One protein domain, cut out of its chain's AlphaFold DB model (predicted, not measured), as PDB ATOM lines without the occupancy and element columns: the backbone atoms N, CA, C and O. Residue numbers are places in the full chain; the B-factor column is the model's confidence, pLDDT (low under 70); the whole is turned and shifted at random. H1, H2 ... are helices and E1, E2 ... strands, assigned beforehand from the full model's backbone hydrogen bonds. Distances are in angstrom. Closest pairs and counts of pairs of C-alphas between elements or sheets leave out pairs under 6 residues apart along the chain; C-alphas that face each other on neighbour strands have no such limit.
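What this domain is: This is residues 281 to 494 of the 929 residues of the protein "Diacylglycerol kinase" of Penaeus vannamei (UniProt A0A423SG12). Two lobes sit together, each built on a four-stranded sheet, with H4 between the two sheets; H1 and H2 cover the far face of the first sheet, and H3 and H7 that of the second, while H5 shares H4's face of the second. The printed part has 214 residues with seven named helices and nine named strands, in the order E1 H1 E2 E3 H2 E4 E5 H3 E6 H4 E7 H5 E8 H6 H7 E9. Sheet E2 E3 E1 E4 is antiparallel and sheet E6 E5 E7 E8 parallel; the class is mixed. The whole is compact, with a radius of gyration of the C-alphas of 18.0 A and spans of 52 by 40 by 34 A.

How they stand to each other: Look first at E2, residues 311 to 316, E3, 321 to 326, E1, 281 to 285, and E4, 350 to 354, a twisted sheet in that order. Within hydrogen-bond range are N 313 and O 323 of the hairpin E2 and E3, N 282 and O 324, and N 285 and O 350, each 2.8 A. On one face find H1, residues 293 to 304, and H2, 329 to 340; H1's residues 300 to 304 alone touch H2's 335 to 339, about perpendicular at 82 degrees, the closest C-alphas being Leu 304 and Ala 335, 6.3 A. On the opposite face is H4, residues 407 to 413, height 9.1 A. H4 is also on the second sheet, height 9.3 A: E6, residues 398 to 400, E5, 369 to 373, E7, 420 to 425, and E8, 450 to 455. There N 399 and O 371, N 424 and O 372, and N 452 and O 421 are each 2.8 A apart. H5, residues 427 to 440, is on H4's face; H3, 381 to 392, and H7, 478 to 487, are on the opposite face, three layers with the sheet between helices. H6, residues 461 to 465, only grazes this sheet, and E9, 489 to 493, pairs with no named strand. E5 H3 E6 and E7 H5 E8 are strand-helix-strand units, parallel neighbours with a helix between; E1 H1 E2, E3 H2 E4 and E6 H4 E7 are split, with another strand between; each crossover is right-handed. Every O i to N i+4 pair is within hydrogen-bond range in H1, H2, H4, H5, H6 and H7, and 7 of 8 in H3.

Where its parts are: Find C-alpha 281 at (208.544, 156.709, 197.096), where E1 begins. From C-alpha 427 at (222.796, 172.731, 175.416), H5 runs 20.2 A; E3 spans 17.0 A and H3 16.7 A. E9 ends at C-alpha 493, (234.474, 167.813, 180.178).

The domain as a whole: The C-alphas farthest apart, Gly 306 and Val 465, are 53.2 A apart. The printed part has no cut; its long links are residues 355 to 368 and 466 to 477. Mean pLDDT of the printed part is 91.3, with residues 378 and 380 under 70.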
ATOM      1  N   ALA A 281     208.093 155.330 197.094       92.88
ATOM      2  CA  ALA A 281     208.544 156.709 197.096       92.88
ATOM      3  C   ALA A 281     207.590 157.580 196.265       92.88
ATOM      4  O   ALA A 281     207.312 157.276 195.104       92.88
ATOM      5  N   LEU A 282     207.111 158.678 196.850       95.69
ATOM      6  CA  LEU A 282     206.396 159.743 196.156       95.69
ATOM      7  C   LEU A 282     207.311 160.961 196.047       95.69
ATOM      8  O   LEU A 282     207.652 161.573 197.060       95.69
ATOM      9  N   PHE A 283     207.687 161.331 194.825       97.31
ATOM     10  CA  PHE A 283     208.225 162.664 194.560       97.31
ATOM     11  C   PHE A 283     207.088 163.674 194.676       97.31
ATOM     12  O   PHE A 283     206.034 163.457 194.076       97.31
ATOM     13  N   VAL A 284     207.316 164.770 195.398       97.44
ATOM     14  CA  VAL A 284     206.405 165.915 195.484       97.44
ATOM     15  C   VAL A 284     207.179 167.176 195.114       97.44
ATOM     16  O   VAL A 284     208.186 167.491 195.742       97.44
ATOM     17  N   GLY A 285     206.717 167.890 194.091       96.31
ATOM     18  CA  GLY A 285     207.292 169.146 193.611       96.31
ATOM     19  C   GLY A 285     206.233 170.212 193.339       96.31
ATOM     20  O   GLY A 285     205.042 169.991 193.559       96.31
ATOM     21  N   ASN A 286     206.681 171.367 192.842       95.38
ATOM     22  CA  ASN A 286     205.925 172.629 192.799       95.38
ATOM     23  C   ASN A 286     205.595 173.205 194.196       95.38
ATOM     24  O   ASN A 286     204.700 174.040 194.317       95.38
ATOM     25  N   LEU A 287     206.328 172.793 195.236       95.44
ATOM     26  CA  LEU A 287     206.322 173.459 196.542       95.44
ATOM     27  C   LEU A 287     207.111 174.787 196.432       95.44
ATOM     28  O   LEU A 287     207.864 174.973 195.469       95.44
ATOM     29  N   PRO A 288     206.984 175.732 197.381       94.44
ATOM     30  CA  PRO A 288     207.801 176.947 197.365       94.44
ATOM     31  C   PRO A 288     209.284 176.592 197.585       94.44
ATOM     32  O   PRO A 288     209.569 175.789 198.470       94.44
ATOM     33  N   PRO A 289     210.245 177.150 196.827       94.31
ATOM     34  CA  PRO A 289     211.662 176.846 197.020       94.31
ATOM     35  C   PRO A 289     212.214 177.448 198.321       94.31
ATOM     36  O   PRO A 289     211.629 178.359 198.916       94.31
ATOM     37  N   ASN A 290     213.376 176.944 198.742       93.94
ATOM     38  CA  ASN A 290     214.183 177.423 199.872       93.94
ATOM     39  C   ASN A 290     213.465 177.470 201.240       93.94
ATOM     40  O   ASN A 290     213.930 178.142 202.158       93.94
ATOM     41  N   GLN A 291     212.363 176.732 201.411       93.56
ATOM     42  CA  GLN A 291     211.700 176.578 202.714       93.56
ATOM     43  C   GLN A 291     212.413 175.538 203.583       93.56
ATOM     44  O   GLN A 291     212.997 174.586 203.073       93.56
ATOM     45  N   SER A 292     212.334 175.674 204.907       95.62
ATOM     46  CA  SER A 292     212.856 174.653 205.823       95.62
ATOM     47  C   SER A 292     212.071 173.338 205.720       95.62
ATOM     48  O   SER A 292     210.870 173.345 205.442       95.62
ATOM     49  N   GLN A 293     212.716 172.207 206.038       95.31
ATOM     50  CA  GLN A 293     212.066 170.888 206.103       95.31
ATOM     51  C   GLN A 293     210.730 170.928 206.864       95.31
ATOM     52  O   GLN A 293     209.726 170.423 206.371       95.31
ATOM     53  N   ARG A 294     210.687 171.594 208.026       95.31
ATOM     54  CA  ARG A 294     209.480 171.704 208.856       95.31
ATOM     55  C   ARG A 294     208.321 172.421 208.150       95.31
ATOM     56  O   ARG A 294     207.166 172.100 208.405       95.31
ATOM     57  N   GLN A 295     208.600 173.382 207.270       95.12
ATOM     58  CA  GLN A 295     207.554 174.046 206.489       95.12
ATOM     59  C   GLN A 295     206.990 173.108 205.417       95.12
ATOM     60  O   GLN A 295     205.772 173.030 205.285       95.12
ATOM     61  N   TYR A 296     207.835 172.335 204.725       95.81
ATOM     62  CA  TYR A 296     207.347 171.289 203.819       95.81
ATOM     63  C   TYR A 296     206.551 170.205 204.567       95.81
ATOM     64  O   TYR A 296     205.485 169.807 204.104       95.81
ATOM     65  N   GLU A 297     207.011 169.769 205.746       94.19
ATOM     66  CA  GLU A 297     206.280 168.816 206.591       94.19
ATOM     67  C   GLU A 297     204.885 169.325 206.971       94.19
ATOM     68  O   GLU A 297     203.927 168.555 206.878       94.19
ATOM     69  N   ASN A 298     204.753 170.605 207.343       93.81
ATOM     70  CA  ASN A 298     203.456 171.233 207.610       93.81
ATOM     71  C   ASN A 298     202.560 171.203 206.357       93.81
ATOM     72  O   ASN A 298     201.470 170.643 206.415       93.81
ATOM     73  N   ILE A 299     203.050 171.714 205.214       94.19
ATOM     74  CA  ILE A 299     202.300 171.771 203.942       94.19
ATOM     75  C   ILE A 299     201.775 170.383 203.546       94.19
ATOM     76  O   ILE A 299     200.605 170.232 203.197       94.19
ATOM     77  N   LEU A 300     202.621 169.351 203.629       94.69
ATOM     78  CA  LEU A 300     202.204 167.983 203.322       94.69
ATOM     79  C   LEU A 300     201.230 167.420 204.364       94.69
ATOM     80  O   LEU A 300     200.316 166.695 203.988       94.69
ATOM     81  N   THR A 301     201.397 167.733 205.651       92.19
ATOM     82  CA  THR A 301     200.513 167.232 206.721       92.19
ATOM     83  C   THR A 301     199.104 167.812 206.607       92.19
ATOM     84  O   THR A 301     198.136 167.053 206.704       92.19
ATOM     85  N   ASP A 302     198.993 169.114 206.336       92.44
ATOM     86  CA  ASP A 302     197.717 169.815 206.156       92.44
ATOM     87  C   ASP A 302     196.936 169.252 204.954       92.44
ATOM     88  O   ASP A 302     195.730 169.024 205.044       92.44
ATOM     89  N   ILE A 303     197.631 168.948 203.849       94.44
ATOM     90  CA  ILE A 303     197.027 168.373 202.635       94.44
ATOM     91  C   ILE A 303     196.693 166.879 202.802       94.44
ATOM     92  O   ILE A 303     195.646 166.421 202.348       94.44
ATOM     93  N   LEU A 304     197.563 166.094 203.449       93.69
ATOM     94  CA  LEU A 304     197.382 164.643 203.600       93.69
ATOM     95  C   LEU A 304     196.331 164.252 204.647       93.69
ATOM     96  O   LEU A 304     195.945 163.082 204.682       93.69
ATOM     97  N   ALA A 305     195.889 165.182 205.502       81.25
ATOM     98  CA  ALA A 305     194.753 165.035 206.422       81.25
ATOM     99  C   ALA A 305     194.738 163.736 207.271       81.25
ATOM    100  O   ALA A 305     193.679 163.232 207.646       81.25
ATOM    101  N   GLY A 306     195.919 163.180 207.574       77.44
ATOM    102  CA  GLY A 306     196.097 161.937 208.336       77.44
ATOM    103  C   GLY A 306     196.818 160.796 207.603       77.44
ATOM    104  O   GLY A 306     197.282 159.871 208.267       77.44
ATOM    105  N   TYR A 307     196.997 160.851 206.277       83.44
ATOM    106  CA  TYR A 307     197.764 159.851 205.507       83.44
ATOM    107  C   TYR A 307     199.287 160.013 205.678       83.44
ATOM    108  O   TYR A 307     200.016 160.257 204.714       83.44
ATOM    109  N   LYS A 308     199.785 159.912 206.915       86.19
ATOM    110  CA  LYS A 308     201.197 160.146 207.243       86.19
ATOM    111  C   LYS A 308     202.123 159.125 206.560       86.19
ATOM    112  O   LYS A 308     201.886 157.922 206.624       86.19
ATOM    113  N   TYR A 309     203.182 159.629 205.930       92.38
ATOM    114  CA  TYR A 309     204.282 158.848 205.356       92.38
ATOM    115  C   TYR A 309     205.145 158.184 206.441       92.38
ATOM    116  O   TYR A 309     205.255 158.684 207.561       92.38
ATOM    117  N   SER A 310     205.792 157.069 206.094       90.31
ATOM    118  CA  SER A 310     206.720 156.349 206.978       90.31
ATOM    119  C   SER A 310     208.009 157.143 207.216       90.31
ATOM    120  O   SER A 310     208.530 157.152 208.328       90.31
ATOM    121  N   SER A 311     208.524 157.825 206.187       90.94
ATOM    122  CA  SER A 311     209.775 158.593 206.265       90.94
ATOM    123  C   SER A 311     209.895 159.660 205.169       90.94
ATOM    124  O   SER A 311     209.120 159.684 204.211       90.94
ATOM    125  N   ILE A 312     210.873 160.554 205.336       91.75
ATOM    126  CA  ILE A 312     211.254 161.606 204.384       91.75
ATOM    127  C   ILE A 312     212.609 161.229 203.769       91.75
ATOM    128  O   ILE A 312     213.506 160.770 204.475       91.75
ATOM    129  N   GLY A 313     212.735 161.391 202.453       89.94
ATOM    130  CA  GLY A 313     213.972 161.234 201.688       89.94
ATOM    131  C   GLY A 313     214.687 162.574 201.453       89.94
ATOM    132  O   GLY A 313     214.561 163.488 202.266       89.94
ATOM    133  N   PRO A 314     215.434 162.729 200.345       91.50
ATOM    134  CA  PRO A 314     216.075 163.992 200.001       91.50
ATOM    135  C   PRO A 314     215.064 165.133 199.821       91.50
ATOM    136  O   PRO A 314     213.949 164.930 199.327       91.50
ATOM    137  N   ILE A 315     215.496 166.340 200.190       94.50
ATOM    138  CA  ILE A 315     214.769 167.596 199.997       94.50
ATOM    139  C   ILE A 315     215.619 168.477 199.082       94.50
ATOM    140  O   ILE A 315     216.718 168.895 199.438       94.50
ATOM    141  N   TYR A 316     215.103 168.760 197.893       94.19
ATOM    142  CA  TYR A 316     215.762 169.556 196.867       94.19
ATOM    143  C   TYR A 316     215.334 171.020 197.021       94.19
ATOM    144  O   TYR A 316     214.501 171.528 196.268       94.19
ATOM    145  N   TYR A 317     215.884 171.673 198.049       93.00
ATOM    146  CA  TYR A 317     215.488 173.007 198.519       93.00
ATOM    147  C   TYR A 317     215.355 174.052 197.401       93.00
ATOM    148  O   TYR A 317     214.301 174.677 197.288       93.00
ATOM    149  N   GLU A 318     216.366 174.178 196.538       89.81
ATOM    150  CA  GLU A 318     216.398 175.143 195.425       89.81
ATOM    151  C   GLU A 318     215.265 174.938 194.404       89.81
ATOM    152  O   GLU A 318     214.842 175.879 193.737       89.81
ATOM    153  N   TYR A 319     214.752 173.710 194.297       91.88
ATOM    154  CA  TYR A 319     213.759 173.295 193.307       91.88
ATOM    155  C   TYR A 319     212.337 173.173 193.875       91.88
ATOM    156  O   TYR A 319     211.435 172.764 193.144       91.88
ATOM    157  N   GLY A 320     212.122 173.460 195.166       94.88
ATOM    158  CA  GLY A 320     210.800 173.334 195.792       94.88
ATOM    159  C   GLY A 320     210.224 171.917 195.668       94.88
ATOM    160  O   GLY A 320     209.081 171.728 195.240       94.88
ATOM    161  N   SER A 321     211.039 170.899 195.961       96.00
ATOM    162  CA  SER A 321     210.617 169.497 195.884       96.00
ATOM    163  C   SER A 321     211.292 168.604 196.922       96.00
ATOM    164  O   SER A 321     212.357 168.919 197.448       96.00
ATOM    165  N   MET A 322     210.658 167.476 197.227       95.88
ATOM    166  CA  MET A 322     211.153 166.459 198.154       95.88
ATOM    167  C   MET A 322     210.621 165.076 197.780       95.88
ATOM    168  O   MET A 322     209.711 164.947 196.957       95.88
ATOM    169  N   VAL A 323     211.147 164.034 198.421       95.44
ATOM    170  CA  VAL A 323     210.580 162.684 198.337       95.44
ATOM    171  C   VAL A 323     210.096 162.222 199.708       95.44
ATOM    172  O   VAL A 323     210.802 162.381 200.702       95.44
ATOM    173  N   ILE A 324     208.909 161.622 199.761       95.31
ATOM    174  CA  ILE A 324     208.359 160.939 200.945       95.31
ATOM    175  C   ILE A 324     208.173 159.451 200.648       95.31
ATOM    176  O   ILE A 324     207.948 159.072 199.499       95.31
ATOM    177  N   THR A 325     208.258 158.597 201.664       92.75
ATOM    178  CA  THR A 325     208.213 157.134 201.505       92.75
ATOM    179  C   THR A 325     207.164 156.484 202.400       92.75
ATOM    180  O   THR A 325     207.039 156.827 203.574       92.75
ATOM    181  N   TYR A 326     206.426 155.520 201.843       91.00
ATOM    182  CA  TYR A 326     205.366 154.754 202.507       91.00
ATOM    183  C   TYR A 326     205.674 153.255 202.466       91.00
ATOM    184  O   TYR A 326     205.940 152.715 201.395       91.00
ATOM    185  N   GLU A 327     205.580 152.570 203.605       83.88
ATOM    186  CA  GLU A 327     205.655 151.098 203.686       83.88
ATOM    187  C   GLU A 327     204.334 150.396 203.319       83.88
ATOM    188  O   GLU A 327     204.333 149.214 202.980       83.88
ATOM    189  N   ASP A 328     203.212 151.117 203.392       83.00
ATOM    190  CA  ASP A 328     201.868 150.632 203.068       83.00
ATOM    191  C   ASP A 328     201.431 151.169 201.696       83.00
ATOM    192  O   ASP A 328     201.395 152.383 201.467       83.00
ATOM    193  N   SER A 329     201.086 150.265 200.775       82.44
ATOM    194  CA  SER A 329     200.715 150.619 199.403       82.44
ATOM    195  C   SER A 329     199.352 151.296 199.276       82.44
ATOM    196  O   SER A 329     199.176 152.126 198.387       82.44
ATOM    197  N   ASP A 330     198.396 150.986 200.150       84.00
ATOM    198  CA  ASP A 330     197.066 151.593 200.114       84.00
ATOM    199  C   ASP A 330     197.105 153.022 200.665       84.00
ATOM    200  O   ASP A 330     196.399 153.897 200.157       84.00
ATOM    201  N   LEU A 331     197.952 153.284 201.668       89.31
ATOM    202  CA  LEU A 331     198.263 154.639 202.126       89.31
ATOM    203  C   LEU A 331     199.043 155.419 201.062       89.31
ATOM    204  O   LEU A 331     198.665 156.550 200.763       89.31
ATOM    205  N   ALA A 332     200.058 154.810 200.437       90.94
ATOM    206  CA  ALA A 332     200.837 155.441 199.369       90.94
ATOM    207  C   ALA A 332     199.961 155.871 198.182       90.94
ATOM    208  O   ALA A 332     200.093 156.983 197.672       90.94
ATOM    209  N   VAL A 333     199.034 155.006 197.755       91.06
ATOM    210  CA  VAL A 333     198.101 155.301 196.661       91.06
ATOM    211  C   VAL A 333     197.130 156.420 197.050       91.06
ATOM    212  O   VAL A 333     196.942 157.343 196.260       91.06
ATOM    213  N   ARG A 334     196.555 156.407 198.262       93.00
ATOM    214  CA  ARG A 334     195.685 157.503 198.735       93.00
ATOM    215  C   ARG A 334     196.433 158.834 198.776       93.00
ATOM    216  O   ARG A 334     195.961 159.803 198.189       93.00
ATOM    217  N   ALA A 335     197.618 158.852 199.385       95.06
ATOM    218  CA  ALA A 335     198.484 160.025 199.458       95.06
ATOM    219  C   ALA A 335     198.845 160.572 198.068       95.06
ATOM    220  O   ALA A 335     198.757 161.779 197.847       95.06
ATOM    221  N   PHE A 336     199.176 159.693 197.113       95.56
ATOM    222  CA  PHE A 336     199.436 160.065 195.723       95.56
ATOM    223  C   PHE A 336     198.245 160.790 195.084       95.56
ATOM    224  O   PHE A 336     198.431 161.873 194.532       95.56
ATOM    225  N   TYR A 337     197.028 160.238 195.173       95.44
ATOM    226  CA  TYR A 337     195.838 160.889 194.610       95.44
ATOM    227  C   TYR A 337     195.527 162.218 195.318       95.44
ATOM    228  O   TYR A 337     195.365 163.230 194.639       95.44
ATOM    229  N   THR A 338     195.532 162.247 196.656       96.00
ATOM    230  CA  THR A 338     195.267 163.457 197.456       96.00
ATOM    231  C   THR A 338     196.243 164.592 197.140       96.00
ATOM    232  O   THR A 338     195.802 165.703 196.855       96.00
ATOM    233  N   LEU A 339     197.555 164.332 197.132       96.06
ATOM    234  CA  LEU A 339     198.555 165.361 196.825       96.06
ATOM    235  C   LEU A 339     198.439 165.847 195.373       96.06
ATOM    236  O   LEU A 339     198.490 167.046 195.126       96.06
ATOM    237  N   ARG A 340     198.248 164.934 194.411       95.31
ATOM    238  CA  ARG A 340     198.203 165.245 192.969       95.31
ATOM    239  C   ARG A 340     196.971 166.057 192.562       95.31
ATOM    240  O   ARG A 340     197.002 166.759 191.557       95.31
ATOM    241  N   GLU A 341     195.879 165.926 193.306       94.75
ATOM    242  CA  GLU A 341     194.639 166.686 193.095       94.75
ATOM    243  C   GLU A 341     194.586 167.971 193.942       94.75
ATOM    244  O   GLU A 341     193.609 168.714 193.868       94.75
ATOM    245  N   SER A 342     195.657 168.268 194.689       94.88
ATOM    246  CA  SER A 342     195.811 169.475 195.506       94.88
ATOM    247  C   SER A 342     196.685 170.545 194.841       94.88
ATOM    248  O   SER A 342     197.510 170.279 193.960       94.88
ATOM    249  N   SER A 343     196.529 171.781 195.310       93.81
ATOM    250  CA  SER A 343     197.347 172.931 194.926       93.81
ATOM    251  C   SER A 343     197.846 173.704 196.148       93.81
ATOM    252  O   SER A 343     197.262 173.639 197.229       93.81
ATOM    253  N   TYR A 344     198.939 174.442 195.964       91.94
ATOM    254  CA  TYR A 344     199.529 175.345 196.949       91.94
ATOM    255  C   TYR A 344     200.032 176.598 196.220       91.94
ATOM    256  O   TYR A 344     200.615 176.470 195.145       91.94
ATOM    257  N   GLU A 345     199.779 177.799 196.753       89.62
ATOM    258  CA  GLU A 345     200.111 179.083 196.090       89.62
ATOM    259  C   GLU A 345     199.704 179.117 194.598       89.62
ATOM    260  O   GLU A 345     200.518 179.384 193.711       89.62
ATOM    261  N   ASP A 346     198.445 178.757 194.322       89.38
ATOM    262  CA  ASP A 346     197.830 178.649 192.986       89.38
ATOM    263  C   ASP A 346     198.510 177.674 191.992       89.38
ATOM    264  O   ASP A 346     198.097 177.569 190.834       89.38
ATOM    265  N   LYS A 347     199.500 176.885 192.432       91.75
ATOM    266  CA  LYS A 347     200.181 175.850 191.634       91.75
ATOM    267  C   LYS A 347     199.667 174.464 192.014       91.75
ATOM    268  O   LYS A 347     199.643 174.110 193.189       91.75
ATOM    269  N   THR A 348     199.297 173.637 191.038       94.62
ATOM    270  CA  THR A 348     199.009 172.212 191.289       94.62
ATOM    271  C   THR A 348     200.293 171.473 191.645       94.62
ATOM    272  O   THR A 348     201.300 171.629 190.942       94.62
ATOM    273  N   LEU A 349     200.266 170.649 192.694       96.50
ATOM    274  CA  LEU A 349     201.441 169.883 193.101       96.50
ATOM    275  C   LEU A 349     201.808 168.845 192.035       96.50
ATOM    276  O   LEU A 349     200.958 168.115 191.524       96.50
ATOM    277  N   LEU A 350     203.097 168.756 191.714       96.12
ATOM    278  CA  LEU A 350     203.614 167.687 190.869       96.12
ATOM    279  C   LEU A 350     203.876 166.464 191.745       96.12
ATOM    280  O   LEU A 350     204.712 166.530 192.643       96.12
ATOM    281  N   VAL A 351     203.214 165.341 191.461       97.00
ATOM    282  CA  VAL A 351     203.356 164.117 192.263       97.00
ATOM    283  C   VAL A 351     203.613 162.910 191.375       97.00
ATOM    284  O   VAL A 351     202.883 162.674 190.410       97.00
ATOM    285  N   MET A 352     204.640 162.124 191.704       95.31
ATOM    286  CA  MET A 352     205.026 160.927 190.946       95.31
ATOM    287  C   MET A 352     205.369 159.756 191.864       95.31
ATOM    288  O   MET A 352     206.160 159.897 192.793       95.31
ATOM    289  N   LEU A 353     204.830 158.582 191.534       92.75
ATOM    290  CA  LEU A 353     205.281 157.292 192.060       92.75
ATOM    291  C   LEU A 353     206.662 156.974 191.469       92.75
ATOM    292  O   LEU A 353     206.775 156.765 190.259       92.75
ATOM    293  N   LEU A 354     207.700 156.935 192.304       92.19
ATOM    294  CA  LEU A 354     209.053 156.583 191.879       92.19
ATOM    295  C   LEU A 354     209.306 155.071 192.049       92.19
ATOM    296  O   LEU A 354     209.046 154.522 193.122       92.19
ATOM    297  N   PRO A 355     209.823 154.377 191.017       88.38
ATOM    298  CA  PRO A 355     210.233 152.979 191.121       88.38
ATOM    299  C   PRO A 355     211.510 152.841 191.964       88.38
ATOM    300  O   PRO A 355     212.392 153.694 191.912       88.38
ATOM    301  N   ASN A 356     211.652 151.733 192.692       83.50
ATOM    302  CA  ASN A 356     212.892 151.404 193.398       83.50
ATOM    303  C   ASN A 356     213.754 150.453 192.546       83.50
ATOM    304  O   ASN A 356     213.264 149.408 192.111       83.50
ATOM    305  N   ILE A 357     215.025 150.795 192.308       85.56
ATOM    306  CA  ILE A 357     215.996 149.907 191.652       85.56
ATOM    307  C   ILE A 357     216.792 149.181 192.737       85.56
ATOM    308  O   ILE A 357     217.562 149.801 193.464       85.56
ATOM    309  N   LEU A 358     216.645 147.856 192.812       81.62
ATOM    310  CA  LEU A 358     217.442 147.004 193.697       81.62
ATOM    311  C   LEU A 358     218.827 146.756 193.063       81.62
ATOM    312  O   LEU A 358     218.897 146.024 192.072       81.62
ATOM    313  N   PRO A 359     219.943 147.299 193.597       81.88
ATOM    314  CA  PRO A 359     221.229 147.249 192.892       81.88
ATOM    315  C   PRO A 359     221.785 145.828 192.754       81.88
ATOM    316  O   PRO A 359     222.435 145.513 191.765       81.88
ATOM    317  N   HIS A 360     221.471 144.945 193.707       77.94
ATOM    318  CA  HIS A 360     221.858 143.530 193.686       77.94
ATOM    319  C   HIS A 360     221.108 142.692 192.630       77.94
ATOM    320  O   HIS A 360     221.470 141.542 192.406       77.94
ATOM    321  N   MET A 361     220.061 143.239 191.998       80.12
ATOM    322  CA  MET A 361     219.351 142.605 190.877       80.12
ATOM    323  C   MET A 361     219.925 143.018 189.510       80.12
ATOM    324  O   MET A 361     219.449 142.547 188.479       80.12
ATOM    325  N   ILE A 362     220.928 143.904 189.483       84.38
ATOM    326  CA  ILE A 362     221.658 144.281 188.271       84.38
ATOM    327  C   ILE A 362     222.814 143.292 188.103       84.38
ATOM    328  O   ILE A 362     223.705 143.232 188.947       84.38
ATOM    329  N   SER A 363     222.801 142.514 187.020       81.62
ATOM    330  CA  SER A 363     223.858 141.538 186.731       81.62
ATOM    331  C   SER A 363     225.232 142.201 186.594       81.62
ATOM    332  O   SER A 363     225.355 143.285 186.021       81.62
ATOM    333  N   GLU A 364     226.283 141.522 187.058       81.69
ATOM    334  CA  GLU A 364     227.657 142.015 186.933       81.69
ATOM    335  C   GLU A 364     228.030 142.314 185.470       81.69
ATOM    336  O   GLU A 364     227.641 141.603 184.543       81.69
ATOM    337  N   GLY A 365     228.771 143.405 185.258       81.31
ATOM    338  CA  GLY A 365     229.150 143.886 183.926       81.31
ATOM    339  C   GLY A 365     228.052 144.633 183.154       81.31
ATOM    340  O   GLY A 365     228.368 145.278 182.156       81.31
ATOM    341  N   VAL A 366     226.790 144.619 183.604       88.00
ATOM    342  CA  VAL A 366     225.723 145.434 183.000       88.00
ATOM    343  C   VAL A 366     225.830 146.880 183.486       88.00
ATOM    344  O   VAL A 366     225.917 147.143 184.683       88.00
ATOM    345  N   GLN A 367     225.771 147.829 182.549       89.44
ATOM    346  CA  GLN A 367     225.696 149.264 182.824       89.44
ATOM    347  C   GLN A 367     224.318 149.782 182.368       89.44
ATOM    348  O   GLN A 367     224.105 149.938 181.163       89.44
ATOM    349  N   PRO A 368     223.356 150.011 183.285       93.94
ATOM    350  CA  PRO A 368     222.043 150.556 182.945       93.94
ATOM    351  C   PRO A 368     222.105 151.929 182.262       93.94
ATOM    352  O   PRO A 368     223.084 152.665 182.398       93.94
ATOM    353  N   LEU A 369     221.022 152.288 181.569       96.00
ATOM    354  CA  LEU A 369     220.853 153.583 180.915       96.00
ATOM    355  C   LEU A 369     219.694 154.357 181.556       96.00
ATOM    356  O   LEU A 369     218.575 153.856 181.632       96.00
ATOM    357  N   LEU A 370     219.956 155.591 181.976       97.69
ATOM    358  CA  LEU A 370     218.943 156.560 182.385       97.69
ATOM    359  C   LEU A 370     218.695 157.532 181.224       97.69
ATOM    360  O   LEU A 370     219.607 158.233 180.791       97.69
ATOM    361  N   VAL A 371     217.473 157.575 180.694       98.31
ATOM    362  CA  VAL A 371     217.115 158.440 179.560       98.31
ATOM    363  C   VAL A 371     216.269 159.612 180.047       98.31
ATOM    364  O   VAL A 371     215.188 159.416 180.600       98.31
ATOM    365  N   PHE A 372     216.731 160.830 179.780       98.44
ATOM    366  CA  PHE A 372     215.985 162.067 179.988       98.44
ATOM    367  C   PHE A 372     215.535 162.643 178.646       98.44
ATOM    368  O   PHE A 372     216.343 162.774 177.724       98.44
ATOM    369  N   VAL A 373     214.265 163.034 178.530       97.12
ATOM    370  CA  VAL A 373     213.727 163.662 177.316       97.12
ATOM    371  C   VAL A 373     213.044 164.983 177.642       97.12
ATOM    372  O   VAL A 373     212.084 165.023 178.403       97.12
ATOM    373  N   ASN A 374     213.509 166.069 177.024       93.88
ATOM    374  CA  ASN A 374     212.817 167.354 177.027       93.88
ATOM    375  C   ASN A 374     211.763 167.353 175.906       93.88
ATOM    376  O   ASN A 374     212.081 167.597 174.740       93.88
ATOM    377  N   VAL A 375     210.505 167.061 176.250       89.56
ATOM    378  CA  VAL A 375     209.409 166.910 175.273       89.56
ATOM    379  C   VAL A 375     209.069 168.194 174.509       89.56
ATOM    380  O   VAL A 375     208.625 168.119 173.362       89.56
ATOM    381  N   LYS A 376     209.347 169.369 175.091       81.75
ATOM    382  CA  LYS A 376     209.198 170.685 174.442       81.75
ATOM    383  C   LYS A 376     210.287 170.968 173.395       81.75
ATOM    384  O   LYS A 376     210.105 171.833 172.537       81.75
ATOM    385  N   SER A 377     211.421 170.265 173.438       77.69
ATOM    386  CA  SER A 377     212.548 170.504 172.529       77.69
ATOM    387  C   SER A 377     212.349 169.918 171.125       77.69
ATOM    388  O   SER A 377     211.614 168.957 170.902       77.69
ATOM    389  N   GLY A 378     213.052 170.504 170.150       68.56
ATOM    390  CA  GLY A 378     213.120 170.002 168.772       68.56
ATOM    391  C   GLY A 378     211.871 170.205 167.917       68.56
ATOM    392  O   GLY A 378     211.819 169.651 166.826       68.56
ATOM    393  N   GLY A 379     210.886 170.988 168.371       70.12
ATOM    394  CA  GLY A 379     209.621 171.155 167.648       70.12
ATOM    395  C   GLY A 379     208.767 169.891 167.735       70.12
ATOM    396  O   GLY A 379     208.451 169.283 166.718       70.12
ATOM    397  N   CYS A 380     208.453 169.474 168.965       67.19
ATOM    398  CA  CYS A 380     207.711 168.253 169.315       67.19
ATOM    399  C   CYS A 380     208.425 166.909 169.052       67.19
ATOM    400  O   CYS A 380     207.914 165.881 169.492       67.19
ATOM    401  N   GLN A 381     209.627 166.885 168.456       81.50
ATOM    402  CA  GLN A 381     210.436 165.658 168.294       81.50
ATOM    403  C   GLN A 381     210.671 164.889 169.611       81.50
ATOM    404  O   GLN A 381     210.776 163.661 169.605       81.50
ATOM    405  N   GLY A 382     210.728 165.584 170.756       87.75
ATOM    406  CA  GLY A 382     210.848 164.939 172.067       87.75
ATOM    407  C   GLY A 382     209.676 164.003 172.409       87.75
ATOM    408  O   GLY A 382     209.893 162.967 173.036       87.75
ATOM    409  N   LEU A 383     208.454 164.295 171.943       88.56
ATOM    410  CA  LEU A 383     207.276 163.437 172.155       88.56
ATOM    411  C   LEU A 383     207.377 162.110 171.383       88.56
ATOM    412  O   LEU A 383     206.959 161.059 171.877       88.56
ATOM    413  N   GLU A 384     207.970 162.135 170.189       88.69
ATOM    414  CA  GLU A 384     208.207 160.932 169.384       88.69
ATOM    415  C   GLU A 384     209.336 160.082 169.979       88.69
ATOM    416  O   GLU A 384     209.193 158.862 170.110       88.69
ATOM    417  N   LEU A 385     210.428 160.718 170.420       93.12
ATOM    418  CA  LEU A 385     211.545 160.036 171.078       93.12
ATOM    419  C   LEU A 385     211.136 159.381 172.399       93.12
ATOM    420  O   LEU A 385     211.427 158.203 172.591       93.12
ATOM    421  N   ILE A 386     210.416 160.077 173.287       94.12
ATOM    422  CA  ILE A 386     210.001 159.486 174.571       94.12
ATOM    423  C   ILE A 386     209.026 158.315 174.370       94.12
ATOM    424  O   ILE A 386     209.131 157.294 175.050       94.12
ATOM    425  N   SER A 387     208.135 158.411 173.374       92.69
ATOM    426  CA  SER A 387     207.246 157.318 172.953       92.69
ATOM    427  C   SER A 387     208.015 156.127 172.369       92.69
ATOM    428  O   SER A 387     207.556 154.991 172.465       92.69
ATOM    429  N   SER A 388     209.176 156.361 171.757       93.38
ATOM    430  CA  SER A 388     209.998 155.319 171.129       93.38
ATOM    431  C   SER A 388     210.929 154.639 172.135       93.38
ATOM    432  O   SER A 388     210.930 153.413 172.232       93.38
ATOM    433  N   PHE A 389     211.637 155.400 172.974       96.31
ATOM    434  CA  PHE A 389     212.464 154.834 174.042       96.31
ATOM    435  C   PHE A 389     211.630 154.046 175.063       96.31
ATOM    436  O   PHE A 389     212.058 152.972 175.466       96.31
ATOM    437  N   ARG A 390     210.397 154.468 175.392       95.06
ATOM    438  CA  ARG A 390     209.467 153.682 176.238       95.06
ATOM    439  C   ARG A 390     208.932 152.389 175.589       95.06
ATOM    440  O   ARG A 390     208.216 151.647 176.253       95.06
ATOM    441  N   LYS A 391     209.250 152.108 174.318       93.75
ATOM    442  CA  LYS A 391     208.980 150.816 173.645       93.75
ATOM    443  C   LYS A 391     210.232 149.940 173.528       93.75
ATOM    444  O   LYS A 391     210.106 148.723 173.493       93.75
ATOM    445  N   LEU A 392     211.413 150.557 173.434       94.44
ATOM    446  CA  LEU A 392     212.708 149.875 173.292       94.44
ATOM    447  C   LEU A 392     213.362 149.536 174.643       94.44
ATOM    448  O   LEU A 392     214.133 148.586 174.732       94.44
ATOM    449  N   LEU A 393     213.062 150.315 175.682       94.25
ATOM    450  CA  LEU A 393     213.601 150.206 177.036       94.25
ATOM    451  C   LEU A 393     212.463 149.989 178.044       94.25
ATOM    452  O   LEU A 393     211.300 150.270 177.751       94.25
ATOM    453  N   ASN A 394     212.792 149.556 179.265       91.38
ATOM    454  CA  ASN A 394     211.821 149.554 180.363       91.38
ATOM    455  C   ASN A 394     211.360 151.012 180.617       91.38
ATOM    456  O   ASN A 394     212.224 151.842 180.923       91.38
ATOM    457  N   PRO A 395     210.052 151.343 180.530       93.06
ATOM    458  CA  PRO A 395     209.557 152.719 180.632       93.06
ATOM    459  C   PRO A 395     210.018 153.482 181.877       93.06
ATOM    460  O   PRO A 395     210.179 154.699 181.818       93.06
ATOM    461  N   TYR A 396     210.281 152.768 182.975       90.88
ATOM    462  CA  TYR A 396     210.759 153.316 184.244       90.88
ATOM    463  C   TYR A 396     212.208 153.845 184.222       90.88
ATOM    464  O   TYR A 396     212.633 154.440 185.206       90.88
ATOM    465  N   GLN A 397     212.954 153.674 183.121       95.06
ATOM    466  CA  GLN A 397     214.249 154.342 182.900       95.06
ATOM    467  C   GLN A 397     214.157 155.560 181.963       95.06
ATOM    468  O   GLN A 397     215.182 156.160 181.649       95.06
ATOM    469  N   VAL A 398     212.955 155.917 181.487       97.38
ATOM    470  CA  VAL A 398     212.743 156.965 180.474       97.38
ATOM    471  C   VAL A 398     211.878 158.091 181.041       97.38
ATOM    472  O   VAL A 398     210.641 158.038 181.018       97.38
ATOM    473  N   PHE A 399     212.547 159.124 181.539       97.31
ATOM    474  CA  PHE A 399     211.965 160.263 182.239       97.31
ATOM    475  C   PHE A 399     211.665 161.424 181.291       97.31
ATOM    476  O   PHE A 399     212.408 161.715 180.352       97.31
ATOM    477  N   ASP A 400     210.547 162.089 181.563       95.69
ATOM    478  CA  ASP A 400     210.128 163.310 180.887       95.69
ATOM    479  C   ASP A 400     210.554 164.502 181.745       95.69
ATOM    480  O   ASP A 400     210.119 164.609 182.891       95.69
ATOM    481  N   LEU A 401     211.397 165.385 181.210       95.50
ATOM    482  CA  LEU A 401     211.934 166.518 181.965       95.50
ATOM    483  C   LEU A 401     210.880 167.591 182.289       95.50
ATOM    484  O   LEU A 401     211.108 168.381 183.202       95.50
ATOM    485  N   ASP A 402     209.717 167.597 181.626       91.56
ATOM    486  CA  ASP A 402     208.587 168.438 182.052       91.56
ATOM    487  C   ASP A 402     207.968 167.953 183.376       91.56
ATOM    488  O   ASP A 402     207.382 168.743 184.116       91.56
ATOM    489  N   ASN A 403     208.130 166.670 183.710       92.00
ATOM    490  CA  ASN A 403     207.627 166.075 184.943       92.00
ATOM    491  C   ASN A 403     208.727 166.082 186.017       92.00
ATOM    492  O   ASN A 403     209.242 165.041 186.415       92.00
ATOM    493  N   GLY A 404     209.090 167.279 186.489       90.06
ATOM    494  CA  GLY A 404     209.981 167.465 187.646       90.06
ATOM    495  C   GLY A 404     211.476 167.460 187.328       90.06
ATOM    496  O   GLY A 404     212.293 167.414 188.245       90.06
ATOM    497  N   GLY A 405     211.846 167.533 186.049       94.94
ATOM    498  CA  GLY A 405     213.238 167.644 185.631       94.94
ATOM    499  C   GLY A 405     214.066 166.373 185.852       94.94
ATOM    500  O   GLY A 405     213.535 165.264 185.782       94.94
ATOM    501  N   PRO A 406     215.388 166.506 186.070       96.62
ATOM    502  CA  PRO A 406     216.282 165.357 186.221       96.62
ATOM    503  C   PRO A 406     216.128 164.622 187.563       96.62
ATOM    504  O   PRO A 406     216.316 163.406 187.631       96.62
ATOM    505  N   LEU A 407     215.779 165.348 188.632       96.12
ATOM    506  CA  LEU A 407     215.813 164.873 190.025       96.12
ATOM    507  C   LEU A 407     215.057 163.549 190.276       96.12
ATOM    508  O   LEU A 407     215.629 162.686 190.942       96.12
ATOM    509  N   PRO A 408     213.847 163.305 189.722       96.12
ATOM    510  CA  PRO A 408     213.152 162.024 189.867       96.12
ATOM    511  C   PRO A 408     213.954 160.841 189.312       96.12
ATOM    512  O   PRO A 408     214.022 159.790 189.944       96.12
ATOM    513  N   GLY A 409     214.595 161.012 188.152       96.06
ATOM    514  CA  GLY A 409     215.414 159.968 187.530       96.06
ATOM    515  C   GLY A 409     216.722 159.732 188.281       96.06
ATOM    516  O   GLY A 409     217.114 158.585 188.490       96.06
ATOM    517  N   LEU A 410     217.360 160.804 188.759       95.62
ATOM    518  CA  LEU A 410     218.576 160.706 189.567       95.62
ATOM    519  C   LEU A 410     218.301 160.038 190.928       95.62
ATOM    520  O   LEU A 410     219.058 159.158 191.328       95.62
ATOM    521  N   TYR A 411     217.182 160.353 191.594       94.25
ATOM    522  CA  TYR A 411     216.745 159.662 192.818       94.25
ATOM    523  C   TYR A 411     216.586 158.150 192.601       94.25
ATOM    524  O   TYR A 411     217.013 157.352 193.436       94.25
ATOM    525  N   VAL A 412     215.974 157.748 191.484       94.06
ATOM    526  CA  VAL A 412     215.731 156.335 191.141       94.06
ATOM    527  C   VAL A 412     217.044 155.577 190.896       94.06
ATOM    528  O   VAL A 412     217.137 154.391 191.214       94.06
ATOM    529  N   PHE A 413     218.072 156.256 190.381       94.81
ATOM    530  CA  PHE A 413     219.375 155.667 190.049       94.81
ATOM    531  C   PHE A 413     220.467 155.868 191.117       94.81
ATOM    532  O   PHE A 413     221.550 155.306 190.973       94.81
ATOM    533  N   ARG A 414     220.220 156.604 192.210       92.62
ATOM    534  CA  ARG A 414     221.251 156.969 193.210       92.62
ATOM    535  C   ARG A 414     221.980 155.789 193.874       92.62
ATOM    536  O   ARG A 414     223.132 155.935 194.255       92.62
ATOM    537  N   HIS A 415     221.355 154.615 193.970       91.25
ATOM    538  CA  HIS A 415     221.982 153.394 194.513       91.25
ATOM    539  C   HIS A 415     222.645 152.512 193.430       91.25
ATOM    540  O   HIS A 415     223.127 151.414 193.700       91.25
ATOM    541  N   VAL A 416     222.665 152.960 192.171       92.31
ATOM    542  CA  VAL A 416     223.277 152.236 191.050       92.31
ATOM    543  C   VAL A 416     224.719 152.709 190.879       92.31
ATOM    544  O   VAL A 416     224.966 153.796 190.372       92.31
ATOM    545  N   LYS A 417     225.685 151.868 191.259       90.75
ATOM    546  CA  LYS A 417     227.131 152.188 191.255       90.75
ATOM    547  C   LYS A 417     227.702 152.610 189.896       90.75
ATOM    548  O   LYS A 417     228.694 153.332 189.845       90.75
ATOM    549  N   ASN A 418     227.115 152.141 188.795       91.12
ATOM    550  CA  ASN A 418     227.584 152.435 187.444       91.12
ATOM    551  C   ASN A 418     226.420 152.454 186.443       91.12
ATOM    552  O   ASN A 418     225.778 151.427 186.239       91.12
ATOM    553  N   TYR A 419     226.178 153.593 185.795       94.69
ATOM    554  CA  TYR A 419     225.188 153.754 184.726       94.69
ATOM    555  C   TYR A 419     225.626 154.831 183.716       94.69
ATOM    556  O   TYR A 419     226.514 155.639 183.998       94.69
ATOM    557  N   LYS A 420     225.018 154.829 182.523       95.88
ATOM    558  CA  LYS A 420     225.113 155.911 181.523       95.88
ATOM    559  C   LYS A 420     223.850 156.776 181.575       95.88
ATOM    560  O   LYS A 420     222.787 156.297 181.976       95.88
ATOM    561  N   ILE A 421     223.943 158.025 181.123       97.81
ATOM    562  CA  ILE A 421     222.793 158.922 180.930       97.81
ATOM    563  C   ILE A 421     222.682 159.300 179.447       97.81
ATOM    564  O   ILE A 421     223.690 159.579 178.803       97.81
ATOM    565  N   LEU A 422     221.462 159.353 178.907       97.81
ATOM    566  CA  LEU A 422     221.161 159.893 177.577       97.81
ATOM    567  C   LEU A 422     220.199 161.080 177.697       97.81
ATOM    568  O   LEU A 422     219.049 160.905 178.099       97.81
ATOM    569  N   VAL A 423     220.650 162.281 177.329       97.88
ATOM    570  CA  VAL A 423     219.864 163.523 177.421       97.88
ATOM    571  C   VAL A 423     219.378 163.955 176.040       97.88
ATOM    572  O   VAL A 423     220.165 164.365 175.190       97.88
ATOM    573  N   CYS A 424     218.070 163.913 175.809       96.25
ATOM    574  CA  CYS A 424     217.453 164.376 174.568       96.25
ATOM    575  C   CYS A 424     216.987 165.829 174.739       96.25
ATOM    576  O   CYS A 424     215.956 166.084 175.367       96.25
ATOM    577  N   GLY A 425     217.752 166.789 174.210       94.25
ATOM    578  CA  GLY A 425     217.570 168.213 174.508       94.25
ATOM    579  C   GLY A 425     218.539 169.142 173.769       94.25
ATOM    580  O   GLY A 425     219.218 168.732 172.831       94.25
ATOM    581  N   GLY A 426     218.573 170.417 174.162       91.81
ATOM    582  CA  GLY A 426     219.605 171.375 173.732       91.81
ATOM    583  C   GLY A 426     220.712 171.542 174.776       91.81
ATOM    584  O   GLY A 426     220.673 170.899 175.822       91.81
ATOM    585  N   ASP A 427     221.656 172.450 174.526       91.19
ATOM    586  CA  ASP A 427     222.796 172.731 175.416       91.19
ATOM    587  C   ASP A 427     222.356 173.062 176.856       91.19
ATOM    588  O   ASP A 427     222.769 172.384 177.792       91.19
ATOM    589  N   GLY A 428     221.391 173.970 177.047       91.31
ATOM    590  CA  GLY A 428     220.818 174.247 178.375       91.31
ATOM    591  C   GLY A 428     220.085 173.056 179.025       91.31
ATOM    592  O   GLY A 428     219.943 173.006 180.240       91.31
ATOM    593  N   THR A 429     219.654 172.048 178.252       94.31
ATOM    594  CA  THR A 429     219.055 170.819 178.818       94.31
ATOM    595  C   THR A 429     220.118 169.883 179.392       94.31
ATOM    596  O   THR A 429     219.905 169.322 180.462       94.31
ATOM    597  N   ILE A 430     221.262 169.720 178.717       94.62
ATOM    598  CA  ILE A 430     222.390 168.969 179.286       94.62
ATOM    599  C   ILE A 430     223.039 169.755 180.434       94.62
ATOM    600  O   ILE A 430     223.329 169.150 181.460       94.62
ATOM    601  N   GLY A 431     223.146 171.086 180.339       93.81
ATOM    602  CA  GLY A 431     223.570 171.948 181.450       93.81
ATOM    603  C   GLY A 431     222.723 171.753 182.714       93.81
ATOM    604  O   GLY A 431     223.273 171.504 183.784       93.81
ATOM    605  N   TRP A 432     221.390 171.745 182.586       94.06
ATOM    606  CA  TRP A 432     220.476 171.468 183.704       94.06
ATOM    607  C   TRP A 432     220.653 170.059 184.295       94.06
ATOM    608  O   TRP A 432     220.689 169.905 185.515       94.06
ATOM    609  N   VAL A 433     220.822 169.025 183.458       95.81
ATOM    610  CA  VAL A 433     221.102 167.655 183.938       95.81
ATOM    611  C   VAL A 433     222.436 167.587 184.689       95.81
ATOM    612  O   VAL A 433     222.500 166.943 185.733       95.81
ATOM    613  N   LEU A 434     223.480 168.269 184.203       94.56
ATOM    614  CA  LEU A 434     224.778 168.345 184.879       94.56
ATOM    615  C   LEU A 434     224.681 169.088 186.221       94.56
ATOM    616  O   LEU A 434     225.181 168.575 187.213       94.56
ATOM    617  N   GLN A 435     223.964 170.214 186.287       91.94
ATOM    618  CA  GLN A 435     223.719 170.939 187.540       91.94
ATOM    619  C   GLN A 435     222.965 170.080 188.569       91.94
ATOM    620  O   GLN A 435     223.338 170.030 189.739       91.94
ATOM    621  N   CYS A 436     221.927 169.348 188.149       93.81
ATOM    622  CA  CYS A 436     221.235 168.428 189.051       93.81
ATOM    623  C   CYS A 436     222.137 167.270 189.512       93.81
ATOM    624  O   CYS A 436     222.006 166.841 190.654       93.81
ATOM    625  N   LEU A 437     223.056 166.780 188.668       92.69
ATOM    626  CA  LEU A 437     224.060 165.782 189.059       92.69
ATOM    627  C   LEU A 437     225.052 166.324 190.094       92.69
ATOM    628  O   LEU A 437     225.384 165.597 191.026       92.69
ATOM    629  N   ASP A 438     225.484 167.581 189.971       89.81
ATOM    630  CA  ASP A 438     226.342 168.228 190.971       89.81
ATOM    631  C   ASP A 438     225.634 168.291 192.334       89.81
ATOM    632  O   ASP A 438     226.193 167.880 193.353       89.81
ATOM    633  N   ASN A 439     224.370 168.728 192.333       87.44
ATOM    634  CA  ASN A 439     223.568 168.915 193.542       87.44
ATOM    635  C   ASN A 439     223.202 167.599 194.257       87.44
ATOM    636  O   ASN A 439     223.074 167.601 195.479       87.44
ATOM    637  N   VAL A 440     223.041 166.477 193.539       88.38
ATOM    638  CA  VAL A 440     222.727 165.159 194.147       88.38
ATOM    639  C   VAL A 440     223.926 164.208 194.228       88.38
ATOM    640  O   VAL A 440     223.793 163.090 194.723       88.38
ATOM    641  N   GLY A 441     225.106 164.622 193.758       82.25
ATOM    642  CA  GLY A 441     226.283 163.757 193.622       82.25
ATOM    643  C   GLY A 441     226.848 163.214 194.941       82.25
ATOM    644  O   GLY A 441     227.587 162.233 194.922       82.25
ATOM    645  N   GLN A 442     226.486 163.814 196.081       82.25
ATOM    646  CA  GLN A 442     226.839 163.318 197.420       82.25
ATOM    647  C   GLN A 442     225.892 162.206 197.913       82.25
ATOM    648  O   GLN A 442     226.332 161.319 198.640       82.25
ATOM    649  N   ASP A 443     224.634 162.204 197.457       82.25
ATOM    650  CA  ASP A 443     223.603 161.204 197.790       82.25
ATOM    651  C   ASP A 443     223.622 159.983 196.840       82.25
ATOM    652  O   ASP A 443     222.767 159.097 196.938       82.25
ATOM    653  N   SER A 444     224.566 159.943 195.891       89.62
ATOM    654  CA  SER A 444     224.647 158.962 194.802       89.62
ATOM    655  C   SER A 444     225.907 158.096 194.888       89.62
ATOM    656  O   SER A 444     227.028 158.600 194.949       89.62
ATOM    657  N   GLU A 445     225.742 156.774 194.789       90.50
ATOM    658  CA  GLU A 445     226.846 155.811 194.670       90.50
ATOM    659  C   GLU A 445     227.634 155.979 193.358       90.50
ATOM    660  O   GLU A 445     228.809 155.613 193.296       90.50
ATOM    661  N   CYS A 446     227.023 156.561 192.318       90.25
ATOM    662  CA  CYS A 446     227.719 156.977 191.101       90.25
ATOM    663  C   CYS A 446     227.846 158.506 191.064       90.25
ATOM    664  O   CYS A 446     226.867 159.214 190.821       90.25
ATOM    665  N   GLN A 447     229.059 159.012 191.298       82.12
ATOM    666  CA  GLN A 447     229.342 160.452 191.416       82.12
ATOM    667  C   GLN A 447     229.505 161.181 190.071       82.12
ATOM    668  O   GLN A 447     229.473 162.406 190.027       82.12
ATOM    669  N   SER A 448     229.742 160.457 188.971       86.81
ATOM    670  CA  SER A 448     229.913 161.049 187.633       86.81
ATOM    671  C   SER A 448     229.495 160.044 186.541       86.81
ATOM    672  O   SER A 448     230.350 159.496 185.840       86.81
ATOM    673  N   PRO A 449     228.191 159.719 186.432       93.69
ATOM    674  CA  PRO A 449     227.672 158.891 185.342       93.69
ATOM    675  C   PRO A 449     227.900 159.589 183.995       93.69
ATOM    676  O   PRO A 449     227.740 160.804 183.876       93.69
ATOM    677  N   ALA A 450     228.293 158.831 182.970       94.19
ATOM    678  CA  ALA A 450     228.705 159.413 181.694       94.19
ATOM    679  C   ALA A 450     227.496 159.816 180.826       94.19
ATOM    680  O   ALA A 450     226.612 158.994 180.565       94.19
ATOM    681  N   CYS A 451     227.473 161.068 180.359       96.19
ATOM    682  CA  CYS A 451     226.344 161.659 179.631       96.19
ATOM    683  C   CYS A 451     226.529 161.677 178.099       96.19
ATOM    684  O   CYS A 451     227.462 162.290 177.583       96.19
ATOM    685  N   ALA A 452     225.586 161.081 177.369       94.88
ATOM    686  CA  ALA A 452     225.382 161.234 175.925       94.88
ATOM    687  C   ALA A 452     224.247 162.235 175.624       94.88
ATOM    688  O   ALA A 452     223.386 162.479 176.473       94.88
ATOM    689  N   ILE A 453     224.214 162.799 174.409       94.88
ATOM    690  CA  ILE A 453     223.249 163.844 174.019       94.88
ATOM    691  C   ILE A 453     222.536 163.459 172.715       94.88
ATOM    692  O   ILE A 453     223.198 163.216 171.714       94.88
ATOM    693  N   VAL A 454     221.199 163.500 172.677       95.06
ATOM    694  CA  VAL A 454     220.439 163.556 171.410       95.06
ATOM    695  C   VAL A 454     220.099 165.024 171.129       95.06
ATOM    696  O   VAL A 454     219.287 165.602 171.861       95.06
ATOM    697  N   PRO A 455     220.710 165.667 170.117       93.88
ATOM    698  CA  PRO A 455     220.628 167.116 169.948       93.88
ATOM    699  C   PRO A 455     219.262 167.562 169.408       93.88
ATOM    700  O   PRO A 455     219.007 167.556 168.204       93.88
ATOM    701  N   LEU A 456     218.371 167.989 170.301       91.50
ATOM    702  CA  LEU A 456     217.059 168.540 169.959       91.50
ATOM    703  C   LEU A 456     217.052 170.072 169.828       91.50
ATOM    704  O   LEU A 456     216.191 170.606 169.124       91.50
ATOM    705  N   GLY A 457     217.995 170.777 170.458       86.69
ATOM    706  CA  GLY A 457     218.079 172.244 170.494       86.69
ATOM    707  C   GLY A 457     218.392 172.925 169.152       86.69
ATOM    708  O   GLY A 457     218.395 172.300 168.091       86.69
ATOM    709  N   THR A 458     218.631 174.243 169.181       85.19
ATOM    710  CA  THR A 458     218.976 175.035 167.976       85.19
ATOM    711  C   THR A 458     220.489 175.215 167.793       85.19
ATOM    712  O   THR A 458     220.952 175.149 166.653       85.19
ATOM    713  N   GLY A 459     221.247 175.416 168.880       85.56
ATOM    714  CA  GLY A 459     222.717 175.477 168.898       85.56
ATOM    715  C   GLY A 459     223.325 174.093 168.687       85.56
ATOM    716  O   GLY A 459     223.749 173.758 167.571       85.56
ATOM    717  N   ASN A 460     223.216 173.266 169.728       92.69
ATOM    718  CA  ASN A 460     223.750 171.910 169.858       92.69
ATOM    719  C   ASN A 460     225.283 171.895 169.823       92.69
ATOM    720  O   ASN A 460     225.888 171.021 169.210       92.69
ATOM    721  N   ASP A 461     225.914 172.906 170.411       94.88
ATOM    722  CA  ASP A 461     227.348 173.147 170.310       94.88
ATOM    723  C   ASP A 461     228.164 172.101 171.087       94.88
ATOM    724  O   ASP A 461     229.109 171.540 170.526       94.88
ATOM    725  N   LEU A 462     227.726 171.696 172.285       94.56
ATOM    726  CA  LEU A 462     228.365 170.588 173.013       94.56
ATOM    727  C   LEU A 462     228.210 169.252 172.265       94.56
ATOM    728  O   LEU A 462     229.164 168.488 172.112       94.56
ATOM    729  N   ALA A 463     227.017 168.996 171.720       94.75
ATOM    730  CA  ALA A 463     226.724 167.786 170.952       94.75
ATOM    731  C   ALA A 463     227.562 167.673 169.662       94.75
ATOM    732  O   ALA A 463     227.927 166.567 169.264       94.75
ATOM    733  N   ARG A 464     227.923 168.797 169.026       93.50
ATOM    734  CA  ARG A 464     228.834 168.821 167.865       93.50
ATOM    735  C   ARG A 464     230.248 168.403 168.246       93.50
ATOM    736  O   ARG A 464     230.830 167.571 167.553       93.50
ATOM    737  N   VAL A 465     230.783 168.947 169.340       92.25
ATOM    738  CA  VAL A 465     232.143 168.638 169.821       92.25
ATOM    739  C   VAL A 465     232.246 167.178 170.266       92.25
ATOM    740  O   VAL A 465     233.225 166.510 169.940       92.25
ATOM    741  N   LEU A 466     231.187 166.650 170.886       92.44
ATOM    742  CA  LEU A 466     231.043 165.238 171.261       92.44
ATOM    743  C   LEU A 466     230.566 164.316 170.118       92.44
ATOM    744  O   LEU A 466     230.289 163.140 170.350       92.44
ATOM    745  N   ARG A 467     230.476 164.831 168.882       91.75
ATOM    746  CA  ARG A 467     230.090 164.108 167.652       91.75
ATOM    747  C   ARG A 467     228.701 163.450 167.635       91.75
ATOM    748  O   ARG A 467     228.412 162.677 166.730       91.75
ATOM    749  N   TRP A 468     227.794 163.846 168.522       92.25
ATOM    750  CA  TRP A 468     226.357 163.533 168.425       92.25
ATOM    751  C   TRP A 468     225.631 164.322 167.320       92.25
ATOM    752  O   TRP A 468     224.444 164.123 167.070       92.25
ATOM    753  N   GLY A 469     226.346 165.206 166.622       90.62
ATOM    754  CA  GLY A 469     225.904 165.801 165.366       90.62
ATOM    755  C   GLY A 469     225.171 167.142 165.506       90.62
ATOM    756  O   GLY A 469     225.127 167.749 166.576       90.62
ATOM    757  N   PRO A 470     224.634 167.673 164.392       89.75
ATOM    758  CA  PRO A 470     224.131 169.045 164.326       89.75
ATOM    759  C   PRO A 470     222.716 169.233 164.891       89.75
ATOM    760  O   PRO A 470     222.306 170.374 165.127       89.75
ATOM    761  N   GLY A 471     221.952 168.151 165.038       89.38
ATOM    762  CA  GLY A 471     220.544 168.168 165.420       89.38
ATOM    763  C   GLY A 471     219.784 166.969 164.850       89.38
ATOM    764  O   GLY A 471     219.811 166.759 163.639       89.38
ATOM    765  N   TYR A 472     219.074 166.231 165.703       88.50
ATOM    766  CA  TYR A 472     218.271 165.062 165.334       88.50
ATOM    767  C   TYR A 472     217.129 165.442 164.380       88.50
ATOM    768  O   TYR A 472     216.469 166.473 164.549       88.50
ATOM    769  N   ASN A 473     216.889 164.635 163.348       81.31
ATOM    770  CA  ASN A 473     215.974 164.967 162.247       81.31
ATOM    771  C   ASN A 473     214.669 164.146 162.232       81.31
ATOM    772  O   ASN A 473     213.793 164.460 161.432       81.31
ATOM    773  N   GLY A 474     214.520 163.142 163.106       79.12
ATOM    774  CA  GLY A 474     213.372 162.221 163.111       79.12
ATOM    775  C   GLY A 474     213.454 161.068 162.098       79.12
ATOM    776  O   GLY A 474     212.567 160.223 162.077       79.12
ATOM    777  N   GLY A 475     214.494 161.021 161.258       74.50
ATOM    778  CA  GLY A 475     214.717 159.964 160.261       74.50
ATOM    779  C   GLY A 475     215.658 158.843 160.715       74.50
ATOM    780  O   GLY A 475     215.786 157.837 160.021       74.50
ATOM    781  N   GLU A 476     216.322 159.005 161.858       79.94
ATOM    782  CA  GLU A 476     217.190 157.996 162.470       79.94
ATOM    783  C   GLU A 476     216.380 157.119 163.433       79.94
ATOM    784  O   GLU A 476     215.726 157.632 164.339       79.94
ATOM    785  N   ASP A 477     216.434 155.795 163.261       87.25
ATOM    786  CA  ASP A 477     215.807 154.848 164.192       87.25
ATOM    787  C   ASP A 477     216.446 154.987 165.594       87.25
ATOM    788  O   ASP A 477     217.665 154.802 165.718       87.25
ATOM    789  N   PRO A 478     215.667 155.263 166.662       91.75
ATOM    790  CA  PRO A 478     216.186 155.382 168.023       91.75
ATOM    791  C   PRO A 478     216.955 154.153 168.527       91.75
ATOM    792  O   PRO A 478     217.782 154.298 169.426       91.75
ATOM    793  N   ILE A 479     216.771 152.959 167.943       92.62
ATOM    794  CA  ILE A 479     217.599 151.788 168.274       92.62
ATOM    795  C   ILE A 479     219.070 151.964 167.866       92.62
ATOM    796  O   ILE A 479     219.945 151.327 168.448       92.62
ATOM    797  N   ASN A 480     219.367 152.813 166.877       91.50
ATOM    798  CA  ASN A 480     220.740 153.116 166.476       91.50
ATOM    799  C   ASN A 480     221.383 154.109 167.448       91.50
ATOM    800  O   ASN A 480     222.503 153.866 167.875       91.50
ATOM    801  N   LEU A 481     220.640 155.115 167.924       92.56
ATOM    802  CA  LEU A 481     221.102 155.997 169.007       92.56
ATOM    803  C   LEU A 481     221.500 155.195 170.263       92.56
ATOM    804  O   LEU A 481     222.476 155.532 170.925       92.56
ATOM    805  N   LEU A 482     220.791 154.102 170.572       93.50
ATOM    806  CA  LEU A 482     221.153 153.206 171.678       93.50
ATOM    807  C   LEU A 482     222.443 152.402 171.420       93.50
ATOM    808  O   LEU A 482     223.186 152.163 172.368       93.50
ATOM    809  N   LYS A 483     222.738 152.012 170.171       92.12
ATOM    810  CA  LYS A 483     224.008 151.347 169.804       92.12
ATOM    811  C   LYS A 483     225.174 152.321 169.908       92.12
ATOM    812  O   LYS A 483     226.158 152.014 170.568       92.12
ATOM    813  N   ASP A 484     225.009 153.526 169.368       91.69
ATOM    814  CA  ASP A 484     225.990 154.603 169.478       91.69
ATOM    815  C   ASP A 484     226.322 154.908 170.953       91.69
ATOM    816  O   ASP A 484     227.483 155.100 171.295       91.69
ATOM    817  N   VAL A 485     225.334 154.885 171.860       92.88
ATOM    818  CA  VAL A 485     225.557 155.050 173.313       92.88
ATOM    819  C   VAL A 485     226.310 153.871 173.944       92.88
ATOM    820  O   VAL A 485     227.035 154.079 174.920       92.88
ATOM    821  N   ILE A 486     226.169 152.650 173.420       90.75
ATOM    822  CA  ILE A 486     226.933 151.476 173.872       90.75
ATOM    823  C   ILE A 486     228.396 151.608 173.436       90.75
ATOM    824  O   ILE A 486     229.274 151.566 174.300       90.75
ATOM    825  N   ASP A 487     228.633 151.829 172.140       89.81
ATOM    826  CA  ASP A 487     229.959 151.772 171.509       89.81
ATOM    827  C   ASP A 487     230.836 153.017 171.756       89.81
ATOM    828  O   ASP A 487     232.050 152.968 171.557       89.81
ATOM    829  N   ALA A 488     230.249 154.147 172.158       90.25
ATOM    830  CA  ALA A 488     230.959 155.416 172.305       90.25
ATOM    831  C   ALA A 488     231.834 155.533 173.575       90.25
ATOM    832  O   ALA A 488     231.532 154.988 174.643       90.25
ATOM    833  N   GLU A 489     232.916 156.309 173.446       90.62
ATOM    834  CA  GLU A 489     233.994 156.463 174.433       90.62
ATOM    835  C   GLU A 489     233.671 157.490 175.532       90.62
ATOM    836  O   GLU A 489     233.045 158.517 175.279       90.62
ATOM    837  N   ASN A 490     234.161 157.253 176.753       91.62
ATOM    838  CA  ASN A 490     234.068 158.217 177.853       91.62
ATOM    839  C   ASN A 490     235.191 159.262 177.751       91.62
ATOM    840  O   ASN A 490     236.371 158.924 177.842       91.62
ATOM    841  N   VAL A 491     234.820 160.537 177.655       91.12
ATOM    842  CA  VAL A 491     235.718 161.698 177.635       91.12
ATOM    843  C   VAL A 491     235.388 162.609 178.826       91.12
ATOM    844  O   VAL A 491     234.302 162.552 179.402       91.12
ATOM    845  N   ARG A 492     236.354 163.420 179.263       91.50
ATOM    846  CA  ARG A 492     236.152 164.408 180.332       91.50
ATOM    847  C   ARG A 492     235.680 165.724 179.730       91.50
ATOM    848  O   ARG A 492     236.191 166.121 178.690       91.50
ATOM    849  N   LEU A 493     234.773 166.406 180.419       93.00
ATOM    850  CA  LEU A 493     234.474 167.813 180.178       93.00
ATOM    851  C   LEU A 493     234.983 168.618 181.374       93.00
ATOM    852  O   LEU A 493     234.521 168.411 182.499       93.00
ATOM    853  N   ASP A 494     235.934 169.519 181.134       93.50
ATOM    854  CA  ASP A 494     236.247 170.569 182.098       93.50
ATOM    855  C   ASP A 494     235.051 171.515 182.222       93.50
ATOM    856  O   ASP A 494     234.380 171.829 181.239       93.50
TER     857      ASP A 494